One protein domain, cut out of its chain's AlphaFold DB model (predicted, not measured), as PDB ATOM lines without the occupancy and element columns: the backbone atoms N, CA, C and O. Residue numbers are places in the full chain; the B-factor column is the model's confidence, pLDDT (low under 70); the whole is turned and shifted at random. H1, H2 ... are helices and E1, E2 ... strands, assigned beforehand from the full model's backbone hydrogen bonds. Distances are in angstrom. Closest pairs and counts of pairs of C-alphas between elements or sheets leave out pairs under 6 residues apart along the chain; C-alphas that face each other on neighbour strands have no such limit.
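This is residues 31 to 137 of the 296 residues of an uncharacterized protein of viral metagenome (UniProt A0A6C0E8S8). Two helical hairpins, H2 with H3 and H4 with H5, are stacked side by side, with a small three-stranded sheet at one end of the long axis and the short H6 packed on H4 at the other. The short H1, which only grazes the sheet, follows it in the chain before the first hairpin. The printed part has 107 residues with three named strands and then six named helices, in the order E1 E2 E3 H1 H2 H3 H4 H5 H6; the sheet, in the order E1 E2 E3, is antiparallel. The class is mostly helix, and the whole is compact, with a radius of gyration of the C-alphas of 14.3 A, yet elongated, spanning 44 by 27 by 20 A.

In the sheet, E1 is residues 41 to 44, 9.9 A from first to last C-alpha, beginning at C-alpha 41 (24.668, -35.735, -0.844). E2 is residues 47 to 50, 10.2 A, and E3 is residues 57 to 59. H1 is residues 63 to 68. H2, residues 75 to 83, and H3, residues 87 to 95, each measure 12.6 A; C-alpha 75 is at (8.363, -38.063, -11.399). H4 is residues 105 to 113, 12.1 A, and H5 is residues 116 to 124, 12.2 A. H6 is residues 134 to 137, ending at C-alpha 137 (0.176, -22.570, -24.392).

E1, E2 and E3 form a meander, each strand the antiparallel neighbour of the one before. In the hairpin E1 and E2, N 42 and O 49 are 3.1 A apart; in the hairpin E2 and E3, N 48 and O 58 are 2.8 A apart, both within hydrogen-bond range. H1 grazes the sheet with residues 64 to 66. H1 and H3 only just touch, with 3 pairs of C-alphas within 8 A, the closest being those of Leu 63 and Ile 89 at 5.6 A. H2 and H3, a helical hairpin, touch at a shallow tilt of 32 degrees, opposite ways, closest at the C-alphas of Ala 81 and Ile 89, 7.1 A. H2 touches H4 the same way at a shallow tilt of 17 degrees, closest at the C-alphas of Gly 79 and Pro 106, 4.0 A. H4 and H5, a helical hairpin, touch, closest at the C-alphas of Ala 110 and Ile 118, 6.2 A; they run opposite ways at a shallow tilt of 33 degrees, only just short of steep. H4 touches H6, closest at the C-alphas of Asp 108 and Ser 135, 4.2 A. Every O i to N i+4 pair is within hydrogen-bond range in H1, H2, H3, H4 and H5; H6 is too short for one.

The two C-alphas farthest apart, those of Glu 52 and Met 136, are 44.9 A apart. The printed part has no cut and no long link. Residues 31 to 55 and 97 to 99 have pLDDT under 70; the mean of the printed part is 81.5.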
ATOM      1  N   GLN A  31      16.028 -26.608  -1.271       39.69
ATOM      2  CA  GLN A  31      14.981 -27.630  -1.178       39.69
ATOM      3  C   GLN A  31      14.742 -28.265  -2.564       39.69
ATOM      4  O   GLN A  31      14.790 -27.569  -3.576       39.69
ATOM      5  N   HIS A  32      14.447 -29.574  -2.566       43.03
ATOM      6  CA  HIS A  32      14.214 -30.498  -3.701       43.03
ATOM      7  C   HIS A  32      15.459 -31.089  -4.368       43.03
ATOM      8  O   HIS A  32      15.831 -30.730  -5.482       43.03
ATOM      9  N   THR A  33      16.042 -32.123  -3.761       49.69
ATOM     10  CA  THR A  33      16.729 -33.124  -4.583       49.69
ATOM     11  C   THR A  33      15.654 -33.928  -5.309       49.69
ATOM     12  O   THR A  33      14.850 -34.605  -4.673       49.69
ATOM     13  N   ASN A  34      15.647 -33.903  -6.641       56.97
ATOM     14  CA  ASN A  34      14.741 -34.704  -7.482       56.97
ATOM     15  C   ASN A  34      14.999 -36.230  -7.385       56.97
ATOM     16  O   ASN A  34      14.539 -37.012  -8.215       56.97
ATOM     17  N   LEU A  35      15.747 -36.670  -6.381       56.72
ATOM     18  CA  LEU A  35      16.286 -38.005  -6.208       56.72
ATOM     19  C   LEU A  35      15.883 -38.545  -4.837       56.72
ATOM     20  O   LEU A  35      15.909 -37.811  -3.849       56.72
ATOM     21  N   GLU A  36      15.560 -39.833  -4.768       58.56
ATOM     22  CA  GLU A  36      15.301 -40.540  -3.509       58.56
ATOM     23  C   GLU A  36      16.476 -41.461  -3.124       58.56
ATOM     24  O   GLU A  36      17.221 -41.924  -3.988       58.56
ATOM     25  N   ASN A  37      16.604 -41.759  -1.819       55.25
ATOM     26  CA  ASN A  37      17.652 -42.594  -1.189       55.25
ATOM     27  C   ASN A  37      19.079 -42.023  -1.219       55.25
ATOM     28  O   ASN A  37      20.063 -42.755  -1.119       55.25
ATOM     29  N   VAL A  38      19.194 -40.703  -1.305       55.44
ATOM     30  CA  VAL A  38      20.475 -40.007  -1.382       55.44
ATOM     31  C   VAL A  38      20.971 -39.667   0.026       55.44
ATOM     32  O   VAL A  38      20.896 -38.529   0.485       55.44
ATOM     33  N   HIS A  39      21.437 -40.674   0.764       53.78
ATOM     34  CA  HIS A  39      22.146 -40.419   2.017       53.78
ATOM     35  C   HIS A  39      23.498 -39.793   1.666       53.78
ATOM     36  O   HIS A  39      24.188 -40.312   0.794       53.78
ATOM     37  N   ASN A  40      23.867 -38.691   2.323       57.94
ATOM     38  CA  ASN A  40      25.186 -38.059   2.198       57.94
ATOM     39  C   ASN A  40      25.444 -37.229   0.929       57.94
ATOM     40  O   ASN A  40      26.606 -37.001   0.605       57.94
ATOM     41  N   PHE A  41      24.426 -36.705   0.235       54.91
ATOM     42  CA  PHE A  41      24.668 -35.735  -0.844       54.91
ATOM     43  C   PHE A  41      24.021 -34.379  -0.596       54.91
ATOM     44  O   PHE A  41      22.981 -34.264   0.049       54.91
ATOM     45  N   TYR A  42      24.621 -33.363  -1.210       60.34
ATOM     46  CA  TYR A  42      24.043 -32.035  -1.352       60.34
ATOM     47  C   TYR A  42      23.995 -31.669  -2.836       60.34
ATOM     48  O   TYR A  42      24.965 -31.897  -3.566       60.34
ATOM     49  N   SER A  43      22.874 -31.097  -3.278       53.41
ATOM     50  CA  SER A  43      22.725 -30.547  -4.626       53.41
ATOM     51  C   SER A  43      23.017 -29.049  -4.637       53.41
ATOM     52  O   SER A  43      22.500 -28.310  -3.801       53.41
ATOM     53  N   TRP A  44      23.810 -28.605  -5.608       52.88
ATOM     54  CA  TRP A  44      24.069 -27.193  -5.898       52.88
ATOM     55  C   TRP A  44      23.851 -26.952  -7.389       52.88
ATOM     56  O   TRP A  44      24.700 -27.297  -8.213       52.88
ATOM     57  N   GLY A  45      22.693 -26.390  -7.739       63.62
ATOM     58  CA  GLY A  45      22.283 -26.258  -9.137       63.62
ATOM     59  C   GLY A  45      22.268 -27.619  -9.842       63.62
ATOM     60  O   GLY A  45      21.489 -28.498  -9.484       63.62
ATOM     61  N   GLU A  46      23.147 -27.799 -10.829       65.81
ATOM     62  CA  GLU A  46      23.229 -29.007 -11.670       65.81
ATOM     63  C   GLU A  46      24.179 -30.090 -11.146       65.81
ATOM     64  O   GLU A  46      24.373 -31.114 -11.803       65.81
ATOM     65  N   TRP A  47      24.787 -29.878  -9.978       65.12
ATOM     66  CA  TRP A  47      25.845 -30.740  -9.460       65.12
ATOM     67  C   TRP A  47      25.445 -31.422  -8.156       65.12
ATOM     68  O   TRP A  47      24.829 -30.823  -7.274       65.12
ATOM     69  N   LEU A  48      25.871 -32.674  -8.027       66.81
ATOM     70  CA  LEU A  48      25.826 -33.488  -6.824       66.81
ATOM     71  C   LEU A  48      27.221 -33.579  -6.208       66.81
ATOM     72  O   LEU A  48      28.206 -33.848  -6.900       66.81
ATOM     73  N   ARG A  49      27.289 -33.395  -4.889       64.00
ATOM     74  CA  ARG A  49      28.503 -33.592  -4.090       64.00
ATOM     75  C   ARG A  49      28.251 -34.653  -3.030       64.00
ATOM     76  O   ARG A  49      27.257 -34.553  -2.317       64.00
ATOM     77  N   VAL A  50      29.168 -35.610  -2.905       64.62
ATOM     78  CA  VAL A  50      29.165 -36.619  -1.835       64.62
ATOM     79  C   VAL A  50      29.840 -36.017  -0.602       64.62
ATOM     80  O   VAL A  50      30.950 -35.496  -0.702       64.62
ATOM     81  N   SER A  51      29.201 -36.070   0.564       65.06
ATOM     82  CA  SER A  51      29.742 -35.498   1.805       65.06
ATOM     83  C   SER A  51      31.027 -36.198   2.259       65.06
ATOM     84  O   SER A  51      31.919 -35.551   2.800       65.06
ATOM     85  N   GLU A  52      31.148 -37.495   1.972       62.09
ATOM     86  CA  GLU A  52      32.315 -38.334   2.278       62.09
ATOM     87  C   GLU A  52      33.489 -38.109   1.309       62.09
ATOM     88  O   GLU A  52      34.631 -38.409   1.653       62.09
ATOM     89  N   ILE A  53      33.235 -37.552   0.114       64.94
ATOM     90  CA  ILE A  53      34.254 -37.295  -0.918       64.94
ATOM     91  C   ILE A  53      34.146 -35.835  -1.390       64.94
ATOM     92  O   ILE A  53      33.668 -35.545  -2.490       64.94
ATOM     93  N   PRO A  54      34.586 -34.870  -0.563       59.44
ATOM     94  CA  PRO A  54      34.284 -33.457  -0.766       59.44
ATOM     95  C   PRO A  54      34.872 -32.845  -2.049       59.44
ATOM     96  O   PRO A  54      34.417 -31.771  -2.441       59.44
ATOM     97  N   ASN A  55      35.839 -33.476  -2.713       69.00
ATOM     98  CA  ASN A  55      36.472 -32.920  -3.916       69.00
ATOM     99  C   ASN A  55      35.898 -33.456  -5.235       69.00
ATOM    100  O   ASN A  55      36.286 -32.968  -6.294       69.00
ATOM    101  N   GLU A  56      34.955 -34.398  -5.194       70.94
ATOM    102  CA  GLU A  56      34.321 -34.935  -6.399       70.94
ATOM    103  C   GLU A  56      32.948 -34.299  -6.642       70.94
ATOM    104  O   GLU A  56      32.157 -34.086  -5.718       70.94
ATOM    105  N   ARG A  57      32.666 -33.984  -7.912       71.69
ATOM    106  CA  ARG A  57      31.388 -33.431  -8.368       71.69
ATOM    107  C   ARG A  57      30.831 -34.297  -9.483       71.69
ATOM    108  O   ARG A  57      31.549 -34.637 -10.418       71.69
ATOM    109  N   TYR A  58      29.543 -34.593  -9.390       77.31
ATOM    110  CA  TYR A  58      28.811 -35.412 -10.346       77.31
ATOM    111  C   TYR A  58      27.673 -34.605 -10.954       77.31
ATOM    112  O   TYR A  58      27.070 -33.784 -10.263       77.31
ATOM    113  N   GLN A  59      27.375 -34.802 -12.234       82.00
ATOM    114  CA  GLN A  59      26.254 -34.105 -12.860       82.00
ATOM    115  C   GLN A  59      24.935 -34.753 -12.439       82.00
ATOM    116  O   GLN A  59      24.782 -35.969 -12.481       82.00
ATOM    117  N   LEU A  60      23.961 -33.934 -12.038       75.12
ATOM    118  CA  LEU A  60      22.673 -34.418 -11.545       75.12
ATOM    119  C   LEU A  60      21.862 -35.134 -12.636       75.12
ATOM    120  O   LEU A  60      21.161 -36.086 -12.319       75.12
ATOM    121  N   TYR A  61      21.972 -34.692 -13.894       83.00
ATOM    122  CA  TYR A  61      21.278 -35.237 -15.072       83.00
ATOM    123  C   TYR A  61      22.247 -35.945 -16.019       83.00
ATOM    124  O   TYR A  61      22.310 -35.645 -17.218       83.00
ATOM    125  N   ASP A  62      23.016 -36.863 -15.445       86.44
ATOM    126  CA  ASP A  62      23.945 -37.740 -16.141       86.44
ATOM    127  C   ASP A  62      23.635 -39.205 -15.812       86.44
ATOM    128  O   ASP A  62      23.491 -39.589 -14.647       86.44
ATOM    129  N   LEU A  63      23.523 -40.028 -16.854       89.56
ATOM    130  CA  LEU A  63      23.142 -41.428 -16.728       89.56
ATOM    131  C   LEU A  63      24.179 -42.242 -15.940       89.56
ATOM    132  O   LEU A  63      23.807 -43.131 -15.170       89.56
ATOM    133  N   GLU A  64      25.467 -41.941 -16.099       88.88
ATOM    134  CA  GLU A  64      26.526 -42.651 -15.378       88.88
ATOM    135  C   GLU A  64      26.484 -42.339 -13.882       88.88
ATOM    136  O   GLU A  64      26.619 -43.242 -13.055       88.88
ATOM    137  N   THR A  65      26.168 -41.097 -13.520       84.44
ATOM    138  CA  THR A  65      25.912 -40.701 -12.131       84.44
ATOM    139  C   THR A  65      24.718 -41.451 -11.529       84.44
ATOM    140  O   THR A  65      24.820 -41.970 -10.415       84.44
ATOM    141  N   ILE A  66      23.610 -41.578 -12.269       81.19
ATOM    142  CA  ILE A  66      22.424 -42.334 -11.825       81.19
ATOM    143  C   ILE A  66      22.779 -43.792 -11.539       81.19
ATOM    144  O   ILE A  66      22.453 -44.305 -10.468       81.19
ATOM    145  N   LYS A  67      23.477 -44.450 -12.472       84.94
ATOM    146  CA  LYS A  67      23.885 -45.852 -12.327       84.94
ATOM    147  C   LYS A  67      24.885 -46.042 -11.188       84.94
ATOM    148  O   LYS A  67      24.749 -46.995 -10.425       84.94
ATOM    149  N   LYS A  68      25.874 -45.148 -11.064       82.62
ATOM    150  CA  LYS A  68      26.950 -45.241 -10.063       82.62
ATOM    151  C   LYS A  68      26.412 -45.287  -8.638       82.62
ATOM    152  O   LYS A  68      26.961 -46.007  -7.808       82.62
ATOM    153  N   PHE A  69      25.359 -44.524  -8.362       76.38
ATOM    154  CA  PHE A  69      24.809 -44.375  -7.015       76.38
ATOM    155  C   PHE A  69      23.429 -45.026  -6.833       76.38
ATOM    156  O   PHE A  69      22.796 -44.792  -5.809       76.38
ATOM    157  N   ASP A  70      22.969 -45.831  -7.802       75.88
ATOM    158  CA  ASP A  70      21.637 -46.469  -7.811       75.88
ATOM    159  C   ASP A  70      20.510 -45.477  -7.465       75.88
ATOM    160  O   ASP A  70      19.638 -45.721  -6.625       75.88
ATOM    161  N   LEU A  71      20.573 -44.288  -8.079       76.44
ATOM    162  CA  LEU A  71      19.692 -43.184  -7.722       76.44
ATOM    163  C   LEU A  71      18.256 -43.496  -8.141       76.44
ATOM    164  O   LEU A  71      17.961 -43.754  -9.312       76.44
ATOM    165  N   LYS A  72      17.326 -43.409  -7.185       74.62
ATOM    166  CA  LYS A  72      15.905 -43.568  -7.484       74.62
ATOM    167  C   LYS A  72      15.367 -42.287  -8.121       74.62
ATOM    168  O   LYS A  72      15.330 -41.229  -7.493       74.62
ATOM    169  N   ILE A  73      14.913 -42.424  -9.364       77.50
ATOM    170  CA  ILE A  73      14.338 -41.340 -10.158       77.50
ATOM    171  C   ILE A  73      12.879 -41.096  -9.752       77.50
ATOM    172  O   ILE A  73      12.066 -42.021  -9.714       77.50
ATOM    173  N   THR A  74      12.547 -39.836  -9.465       80.69
ATOM    174  CA  THR A  74      11.183 -39.386  -9.152       80.69
ATOM    175  C   THR A  74      10.455 -38.874 -10.397       80.69
ATOM    176  O   THR A  74      11.077 -38.553 -11.410       80.69
ATOM    177  N   LYS A  75       9.130 -38.702 -10.316       81.19
ATOM    178  CA  LYS A  75       8.363 -38.063 -11.399       81.19
ATOM    179  C   LYS A  75       8.845 -36.642 -11.727       81.19
ATOM    180  O   LYS A  75       8.913 -36.271 -12.895       81.19
ATOM    181  N   THR A  76       9.244 -35.872 -10.711       81.06
ATOM    182  CA  THR A  76       9.780 -34.511 -10.874       81.06
ATOM    183  C   THR A  76      11.095 -34.533 -11.647       81.06
ATOM    184  O   THR A  76      11.300 -33.724 -12.547       81.06
ATOM    185  N   TYR A  77      11.955 -35.513 -11.360       84.69
ATOM    186  CA  TYR A  77      13.200 -35.706 -12.096       84.69
ATOM    187  C   TYR A  77      12.959 -35.977 -13.578       84.69
ATOM    188  O   TYR A  77      13.672 -35.433 -14.410       84.69
ATOM    189  N   ILE A  78      11.953 -36.785 -13.923       87.25
ATOM    190  CA  ILE A  78      11.610 -37.059 -15.326       87.25
ATOM    191  C   ILE A  78      11.115 -35.804 -16.039       87.25
ATOM    192  O   ILE A  78      11.505 -35.562 -17.182       87.25
ATOM    193  N   GLY A  79      10.321 -34.973 -15.357       87.25
ATOM    194  CA  GLY A  79       9.926 -33.661 -15.870       87.25
ATOM    195  C   GLY A  79      11.129 -32.775 -16.202       87.25
ATOM    196  O   GLY A  79      11.150 -32.123 -17.247       87.25
ATOM    197  N   GLU A  80      12.153 -32.807 -15.353       86.06
ATOM    198  CA  GLU A  80      13.367 -32.007 -15.508       86.06
ATOM    199  C   GLU A  80      14.366 -32.619 -16.509       86.06
ATOM    200  O   GLU A  80      15.023 -31.905 -17.263       86.06
ATOM    201  N   ALA A  81      14.426 -33.946 -16.609       89.31
ATOM    202  CA  ALA A  81      15.158 -34.647 -17.660       89.31
ATOM    203  C   ALA A  81      14.573 -34.325 -19.048       89.31
ATOM    204  O   ALA A  81      15.329 -34.084 -19.987       89.31
ATOM    205  N   CYS A  82      13.240 -34.242 -19.164       91.31
ATOM    206  CA  CYS A  82      12.564 -33.790 -20.384       91.31
ATOM    207  C   CYS A  82      12.841 -32.318 -20.683       91.31
ATOM    208  O   CYS A  82      13.127 -31.992 -21.828       91.31
ATOM    209  N   TYR A  83      12.819 -31.451 -19.666       87.69
ATOM    210  CA  TYR A  83      13.201 -30.041 -19.799       87.69
ATOM    211  C   TYR A  83      14.628 -29.865 -20.347       87.69
ATOM    212  O   TYR A  83      14.893 -28.937 -21.101       87.69
ATOM    213  N   ARG A  84      15.536 -30.779 -19.988       88.06
ATOM    214  CA  ARG A  84      16.963 -30.760 -20.355       88.06
ATOM    215  C   ARG A  84      17.309 -31.590 -21.593       88.06
ATOM    216  O   ARG A  84      18.489 -31.711 -21.918       88.06
ATOM    217  N   GLY A  85      16.326 -32.228 -22.230       93.56
ATOM    218  CA  GLY A  85      16.540 -33.035 -23.435       93.56
ATOM    219  C   GLY A  85      17.290 -34.359 -23.216       93.56
ATOM    220  O   GLY A  85      17.939 -34.857 -24.134       93.56
ATOM    221  N   LYS A  86      17.233 -34.951 -22.015       93.81
ATOM    222  CA  LYS A  86      18.021 -36.140 -21.634       93.81
ATOM    223  C   LYS A  86      17.361 -37.465 -22.039       93.81
ATOM    224  O   LYS A  86      16.828 -38.190 -21.201       93.81
ATOM    225  N   ILE A  87      17.380 -37.777 -23.337       95.75
ATOM    226  CA  ILE A  87      16.755 -38.993 -23.905       95.75
ATOM    227  C   ILE A  87      17.368 -40.289 -23.347       95.75
ATOM    228  O   ILE A  87      16.649 -41.252 -23.109       95.75
ATOM    229  N   ASP A  88      18.677 -40.321 -23.109       94.69
ATOM    230  CA  ASP A  88      19.401 -41.463 -22.536       94.69
ATOM    231  C   ASP A  88      18.877 -41.858 -21.145       94.69
ATOM    232  O   ASP A  88      18.646 -43.038 -20.862       94.69
ATOM    233  N   ILE A  89      18.615 -40.859 -20.302       92.12
ATOM    234  CA  ILE A  89      18.001 -41.023 -18.984       92.12
ATOM    235  C   ILE A  89      16.565 -41.525 -19.118       92.12
ATOM    236  O   ILE A  89      16.181 -42.443 -18.393       92.12
ATOM    237  N   LEU A  90      15.773 -40.956 -20.035       93.50
ATOM    238  CA  LEU A  90      14.398 -41.409 -20.277       93.50
ATOM    239  C   LEU A  90      14.365 -42.869 -20.736       93.50
ATOM    240  O   LEU A  90      13.542 -43.656 -20.267       93.50
ATOM    241  N   GLU A  91      15.301 -43.252 -21.601       93.88
ATOM    242  CA  GLU A  91      15.405 -44.608 -22.115       93.88
ATOM    243  C   GLU A  91      15.805 -45.604 -21.029       93.88
ATOM    244  O   GLU A  91      15.198 -46.673 -20.908       93.88
ATOM    245  N   TRP A  92      16.775 -45.248 -20.186       91.19
ATOM    246  CA  TRP A  92      17.114 -46.047 -19.013       91.19
ATOM    247  C   TRP A  92      15.924 -46.162 -18.056       91.19
ATOM    248  O   TRP A  92      15.566 -47.265 -17.641       91.19
ATOM    249  N   TRP A  93      15.268 -45.045 -17.743       89.94
ATOM    250  CA  TRP A  93      14.123 -44.997 -16.837       89.94
ATOM    251  C   TRP A  93      12.971 -45.887 -17.316       89.94
ATOM    252  O   TRP A  93      12.439 -46.673 -16.532       89.94
ATOM    253  N   ARG A  94      12.643 -45.851 -18.613       89.62
ATOM    254  CA  ARG A  94      11.578 -46.672 -19.211       89.62
ATOM    255  C   ARG A  94      11.819 -48.175 -19.047       89.62
ATOM    256  O   ARG A  94      10.873 -48.930 -18.818       89.62
ATOM    257  N   HIS A  95      13.068 -48.629 -19.167       88.50
ATOM    258  CA  HIS A  95      13.420 -50.039 -18.963       88.50
ATOM    259  C   HIS A  95      13.393 -50.437 -17.480       88.50
ATOM    260  O   HIS A  95      13.065 -51.577 -17.145       88.50
ATOM    261  N   ASN A  96      13.642 -49.487 -16.578       82.56
ATOM    262  CA  ASN A  96      13.605 -49.678 -15.132       82.56
ATOM    263  C   ASN A  96      12.193 -49.446 -14.562       82.56
ATOM    264  O   ASN A  96      11.970 -48.589 -13.705       82.56
ATOM    265  N   LYS A  97      11.233 -50.280 -15.002       68.62
ATOM    266  CA  LYS A  97       9.782 -50.190 -14.703       68.62
ATOM    267  C   LYS A  97       9.409 -50.030 -13.222       68.62
ATOM    268  O   LYS A  97       8.305 -49.590 -12.917       68.62
ATOM    269  N   LYS A  98      10.314 -50.366 -12.298       67.62
ATOM    270  CA  LYS A  98      10.149 -50.205 -10.845       67.62
ATOM    271  C   LYS A  98       9.845 -48.755 -10.424       67.62
ATOM    272  O   LYS A  98       9.252 -48.557  -9.368       67.62
ATOM    273  N   TYR A  99      10.231 -47.761 -11.230       63.94
ATOM    274  CA  TYR A  99      10.098 -46.330 -10.910       63.94
ATOM    275  C   TYR A  99       9.289 -45.541 -11.949       63.94
ATOM    276  O   TYR A  99       9.444 -44.326 -12.081       63.94
ATOM    277  N   LEU A 100       8.426 -46.220 -12.705       74.31
ATOM    278  CA  LEU A 100       7.642 -45.602 -13.767       74.31
ATOM    279  C   LEU A 100       6.460 -44.802 -13.181       74.31
ATOM    280  O   LEU A 100       5.341 -45.295 -13.086       74.31
ATOM    281  N   SER A 101       6.731 -43.568 -12.749       79.69
ATOM    282  CA  SER A 101       5.746 -42.601 -12.250       79.69
ATOM    283  C   SER A 101       5.992 -41.245 -12.902       79.69
ATOM    284  O   SER A 101       7.118 -40.749 -12.879       79.69
ATOM    285  N   TYR A 102       4.959 -40.673 -13.518       85.25
ATOM    286  CA  TYR A 102       5.010 -39.408 -14.251       85.25
ATOM    287  C   TYR A 102       3.600 -38.810 -14.386       85.25
ATOM    288  O   TYR A 102       2.601 -39.502 -14.188       85.25
ATOM    289  N   ASP A 103       3.526 -37.511 -14.666       89.81
ATOM    290  CA  ASP A 103       2.286 -36.765 -14.906       89.81
ATOM    291  C   ASP A 103       2.406 -35.943 -16.206       89.81
ATOM    292  O   ASP A 103       3.123 -36.355 -17.114       89.81
ATOM    293  N   ALA A 104       1.683 -34.827 -16.340       92.75
ATOM    294  CA  ALA A 104       1.708 -33.993 -17.545       92.75
ATOM    295  C   ALA A 104       2.999 -33.168 -17.709       92.75
ATOM    296  O   ALA A 104       3.327 -32.755 -18.823       92.75
ATOM    297  N   VAL A 105       3.743 -32.940 -16.618       90.62
ATOM    298  CA  VAL A 105       4.901 -32.032 -16.590       90.62
ATOM    299  C   VAL A 105       5.977 -32.381 -17.629       90.62
ATOM    300  O   VAL A 105       6.475 -31.454 -18.261       90.62
ATOM    301  N   PRO A 106       6.348 -33.654 -17.873       92.69
ATOM    302  CA  PRO A 106       7.348 -34.002 -18.883       92.69
ATOM    303  C   PRO A 106       6.992 -33.541 -20.305       92.69
ATOM    304  O   PRO A 106       7.827 -32.929 -20.970       92.69
ATOM    305  N   MET A 107       5.755 -33.782 -20.755       95.31
ATOM    306  CA  MET A 107       5.280 -33.372 -22.086       95.31
ATOM    307  C   MET A 107       5.085 -31.854 -22.181       95.31
ATOM    308  O   MET A 107       5.446 -31.241 -23.190       95.31
ATOM    309  N   ASP A 108       4.573 -31.237 -21.111       95.31
ATOM    310  CA  ASP A 108       4.394 -29.785 -21.037       95.31
ATOM    311  C   ASP A 108       5.758 -29.060 -21.059       95.31
ATOM    312  O   ASP A 108       5.928 -28.086 -21.794       95.31
ATOM    313  N   ASN A 109       6.774 -29.565 -20.342       92.69
ATOM    314  CA  ASN A 109       8.143 -29.033 -20.374       92.69
ATOM    315  C   ASN A 109       8.825 -29.241 -21.729       92.69
ATOM    316  O   ASN A 109       9.480 -28.324 -22.220       92.69
ATOM    317  N   ALA A 110       8.672 -30.419 -22.341       96.44
ATOM    318  CA  ALA A 110       9.213 -30.676 -23.674       96.44
ATOM    319  C   ALA A 110       8.633 -29.696 -24.705       96.44
ATOM    320  O   ALA A 110       9.371 -29.160 -25.533       96.44
ATOM    321  N   SER A 111       7.332 -29.405 -24.602       97.50
ATOM    322  CA  SER A 111       6.661 -28.429 -25.463       97.50
ATOM    323  C   SER A 111       7.109 -26.995 -25.183       97.50
ATOM    324  O   SER A 111       7.362 -26.246 -26.121       97.50
ATOM    325  N   ARG A 112       7.269 -26.628 -23.903       96.06
ATOM    326  CA  ARG A 112       7.768 -25.312 -23.477       96.06
ATOM    327  C   ARG A 112       9.148 -24.979 -24.040       96.06
ATOM    328  O   ARG A 112       9.405 -23.812 -24.284       96.06
ATOM    329  N   ILE A 113      10.018 -25.978 -24.187       96.75
ATOM    330  CA  ILE A 113      11.415 -25.790 -24.611       96.75
ATOM    331  C   ILE A 113      11.640 -26.048 -26.102       96.75
ATOM    332  O   ILE A 113      12.719 -25.779 -26.627       96.75
ATOM    333  N   GLY A 114      10.650 -26.584 -26.814       96.94
ATOM    334  CA  GLY A 114      10.823 -26.871 -28.236       96.94
ATOM    335  C   GLY A 114      11.520 -28.209 -28.501       96.94
ATOM    336  O   GLY A 114      12.039 -28.441 -29.593       96.94
ATOM    337  N   HIS A 115      11.573 -29.108 -27.514       96.44
ATOM    338  CA  HIS A 115      12.281 -30.384 -27.611       96.44
ATOM    339  C   HIS A 115      11.473 -31.444 -28.372       96.44
ATOM    340  O   HIS A 115      10.976 -32.414 -27.797       96.44
ATOM    341  N   LEU A 116      11.406 -31.305 -29.700       97.44
ATOM    342  CA  LEU A 116      10.747 -32.271 -30.590       97.44
ATOM    343  C   LEU A 116      11.260 -33.705 -30.415       97.44
ATOM    344  O   LEU A 116      10.466 -34.640 -30.434       97.44
ATOM    345  N   GLY A 117      12.564 -33.893 -30.183       97.50
ATOM    346  CA  GLY A 117      13.137 -35.221 -29.942       97.50
ATOM    347  C   GLY A 117      12.550 -35.914 -28.707       97.50
ATOM    348  O   GLY A 117      12.350 -37.125 -28.722       97.50
ATOM    349  N   ILE A 118      12.205 -35.151 -27.664       97.62
ATOM    350  CA  ILE A 118      11.551 -35.681 -26.462       97.62
ATOM    351  C   ILE A 118      10.087 -36.019 -26.759       97.62
ATOM    352  O   ILE A 118       9.627 -37.087 -26.363       97.62
ATOM    353  N   LEU A 119       9.365 -35.167 -27.495       97.75
ATOM    354  CA  LEU A 119       7.981 -35.444 -27.903       97.75
ATOM    355  C   LEU A 119       7.886 -36.702 -28.785       97.75
ATOM    356  O   LEU A 119       7.021 -37.553 -28.570       97.75
ATOM    357  N   GLU A 120       8.816 -36.866 -29.728       97.50
ATOM    358  CA  GLU A 120       8.925 -38.080 -30.542       97.50
ATOM    359  C   GLU A 120       9.333 -39.299 -29.715       97.50
ATOM    360  O   GLU A 120       8.791 -40.388 -29.913       97.50
ATOM    361  N   TRP A 121      10.241 -39.142 -28.747       97.56
ATOM    362  CA  TRP A 121      10.571 -40.228 -27.828       97.56
ATOM    363  C   TRP A 121       9.328 -40.694 -27.066       97.56
ATOM    364  O   TRP A 121       9.030 -41.887 -27.067       97.56
ATOM    365  N   TRP A 122       8.550 -39.769 -26.495       96.06
ATOM    366  CA  TRP A 122       7.309 -40.094 -25.790       96.06
ATOM    367  C   TRP A 122       6.312 -40.813 -26.698       96.06
ATOM    368  O   TRP A 122       5.822 -41.878 -26.318       96.06
ATOM    369  N   ARG A 123       6.084 -40.317 -27.922       95.62
ATOM    370  CA  ARG A 123       5.210 -40.967 -28.915       95.62
ATOM    371  C   ARG A 123       5.626 -42.413 -29.210       95.62
ATOM    372  O   ARG A 123       4.765 -43.278 -29.346       95.62
ATOM    373  N   ASN A 124       6.928 -42.682 -29.287       95.94
ATOM    374  CA  ASN A 124       7.465 -44.003 -29.629       95.94
ATOM    375  C   ASN A 124       7.725 -44.905 -28.406       95.94
ATOM    376  O   ASN A 124       7.970 -46.102 -28.557       95.94
ATOM    377  N   SER A 125       7.639 -44.361 -27.190       93.62
ATOM    378  CA  SER A 125       7.995 -45.056 -25.946       93.62
ATOM    379  C   SER A 125       7.018 -46.165 -25.533       93.62
ATOM    380  O   SER A 125       7.366 -46.992 -24.690       93.62
ATOM    381  N   ARG A 126       5.807 -46.202 -26.110       91.69
ATOM    382  CA  ARG A 126       4.668 -47.035 -25.657       91.69
ATOM    383  C   ARG A 126       4.184 -46.708 -24.234       91.69
ATOM    384  O   ARG A 126       3.483 -47.520 -23.635       91.69
ATOM    385  N   LEU A 127       4.586 -45.561 -23.689       92.12
ATOM    386  CA  LEU A 127       4.042 -44.991 -22.460       92.12
ATOM    387  C   LEU A 127       2.780 -44.180 -22.770       92.12
ATOM    388  O   LEU A 127       2.578 -43.743 -23.905       92.12
ATOM    389  N   ASP A 128       1.947 -43.963 -21.755       92.56
ATOM    390  CA  ASP A 128       0.766 -43.119 -21.894       92.56
ATOM    391  C   ASP A 128       1.190 -41.662 -22.101       92.56
ATOM    392  O   ASP A 128       2.053 -41.129 -21.402       92.56
ATOM    393  N   LEU A 129       0.560 -40.987 -23.059       94.62
ATOM    394  CA  LEU A 129       0.818 -39.575 -23.320       94.62
ATOM    395  C   LEU A 129      -0.051 -38.722 -22.394       94.62
ATOM    396  O   LEU A 129      -1.219 -38.456 -22.680       94.62
ATOM    397  N   ILE A 130       0.532 -38.283 -21.278       95.75
ATOM    398  CA  ILE A 130      -0.112 -37.386 -20.314       95.75
ATOM    399  C   ILE A 130       0.369 -35.960 -20.582       95.75
ATOM    400  O   ILE A 130       1.565 -35.690 -20.569       95.75
ATOM    401  N   TYR A 131      -0.565 -35.048 -20.842       96.69
ATOM    402  CA  TYR A 131      -0.276 -33.650 -21.172       96.69
ATOM    403  C   TYR A 131      -1.489 -32.755 -20.884       96.69
ATOM    404  O   TYR A 131      -2.638 -33.231 -20.829       96.69
ATOM    405  N   SER A 132      -1.240 -31.457 -20.708       96.44
ATOM    406  CA  SER A 132      -2.259 -30.457 -20.376       96.44
ATOM    407  C   SER A 132      -2.327 -29.330 -21.417       96.44
ATOM    408  O   SER A 132      -1.646 -29.369 -22.439       96.44
ATOM    409  N   HIS A 133      -3.171 -28.320 -21.173       95.69
ATOM    410  CA  HIS A 133      -3.217 -27.104 -21.995       95.69
ATOM    411  C   HIS A 133      -1.867 -26.365 -22.025       95.69
ATOM    412  O   HIS A 133      -1.550 -25.698 -23.009       95.69
ATOM    413  N   GLN A 134      -1.036 -26.554 -20.989       95.56
ATOM    414  CA  GLN A 134       0.296 -25.963 -20.899       95.56
ATOM    415  C   GLN A 134       1.202 -26.386 -22.059       95.56
ATOM    416  O   GLN A 134       2.072 -25.610 -22.430       95.56
ATOM    417  N   SER A 135       0.998 -27.558 -22.671       96.62
ATOM    418  CA  SER A 135       1.796 -27.988 -23.823       96.62
ATOM    419  C   SER A 135       1.725 -26.988 -24.987       96.62
ATOM    420  O   SER A 135       2.751 -26.451 -25.401       96.62
ATOM    421  N   MET A 136       0.525 -26.676 -25.487       97.81
ATOM    422  CA  MET A 136       0.373 -25.725 -26.597       97.81
ATOM    423  C   MET A 136       0.517 -24.268 -26.140       97.81
ATOM    424  O   MET A 136       1.090 -23.457 -26.870       97.81
ATOM    425  N   ASP A 137       0.062 -23.932 -24.927       97.50
ATOM    426  CA  ASP A 137       0.176 -22.570 -24.392       97.50
ATOM    427  C   ASP A 137       1.649 -22.172 -24.193       97.50
ATOM    428  O   ASP A 137       2.056 -21.081 -24.584       97.50
TER     429      ASP A 137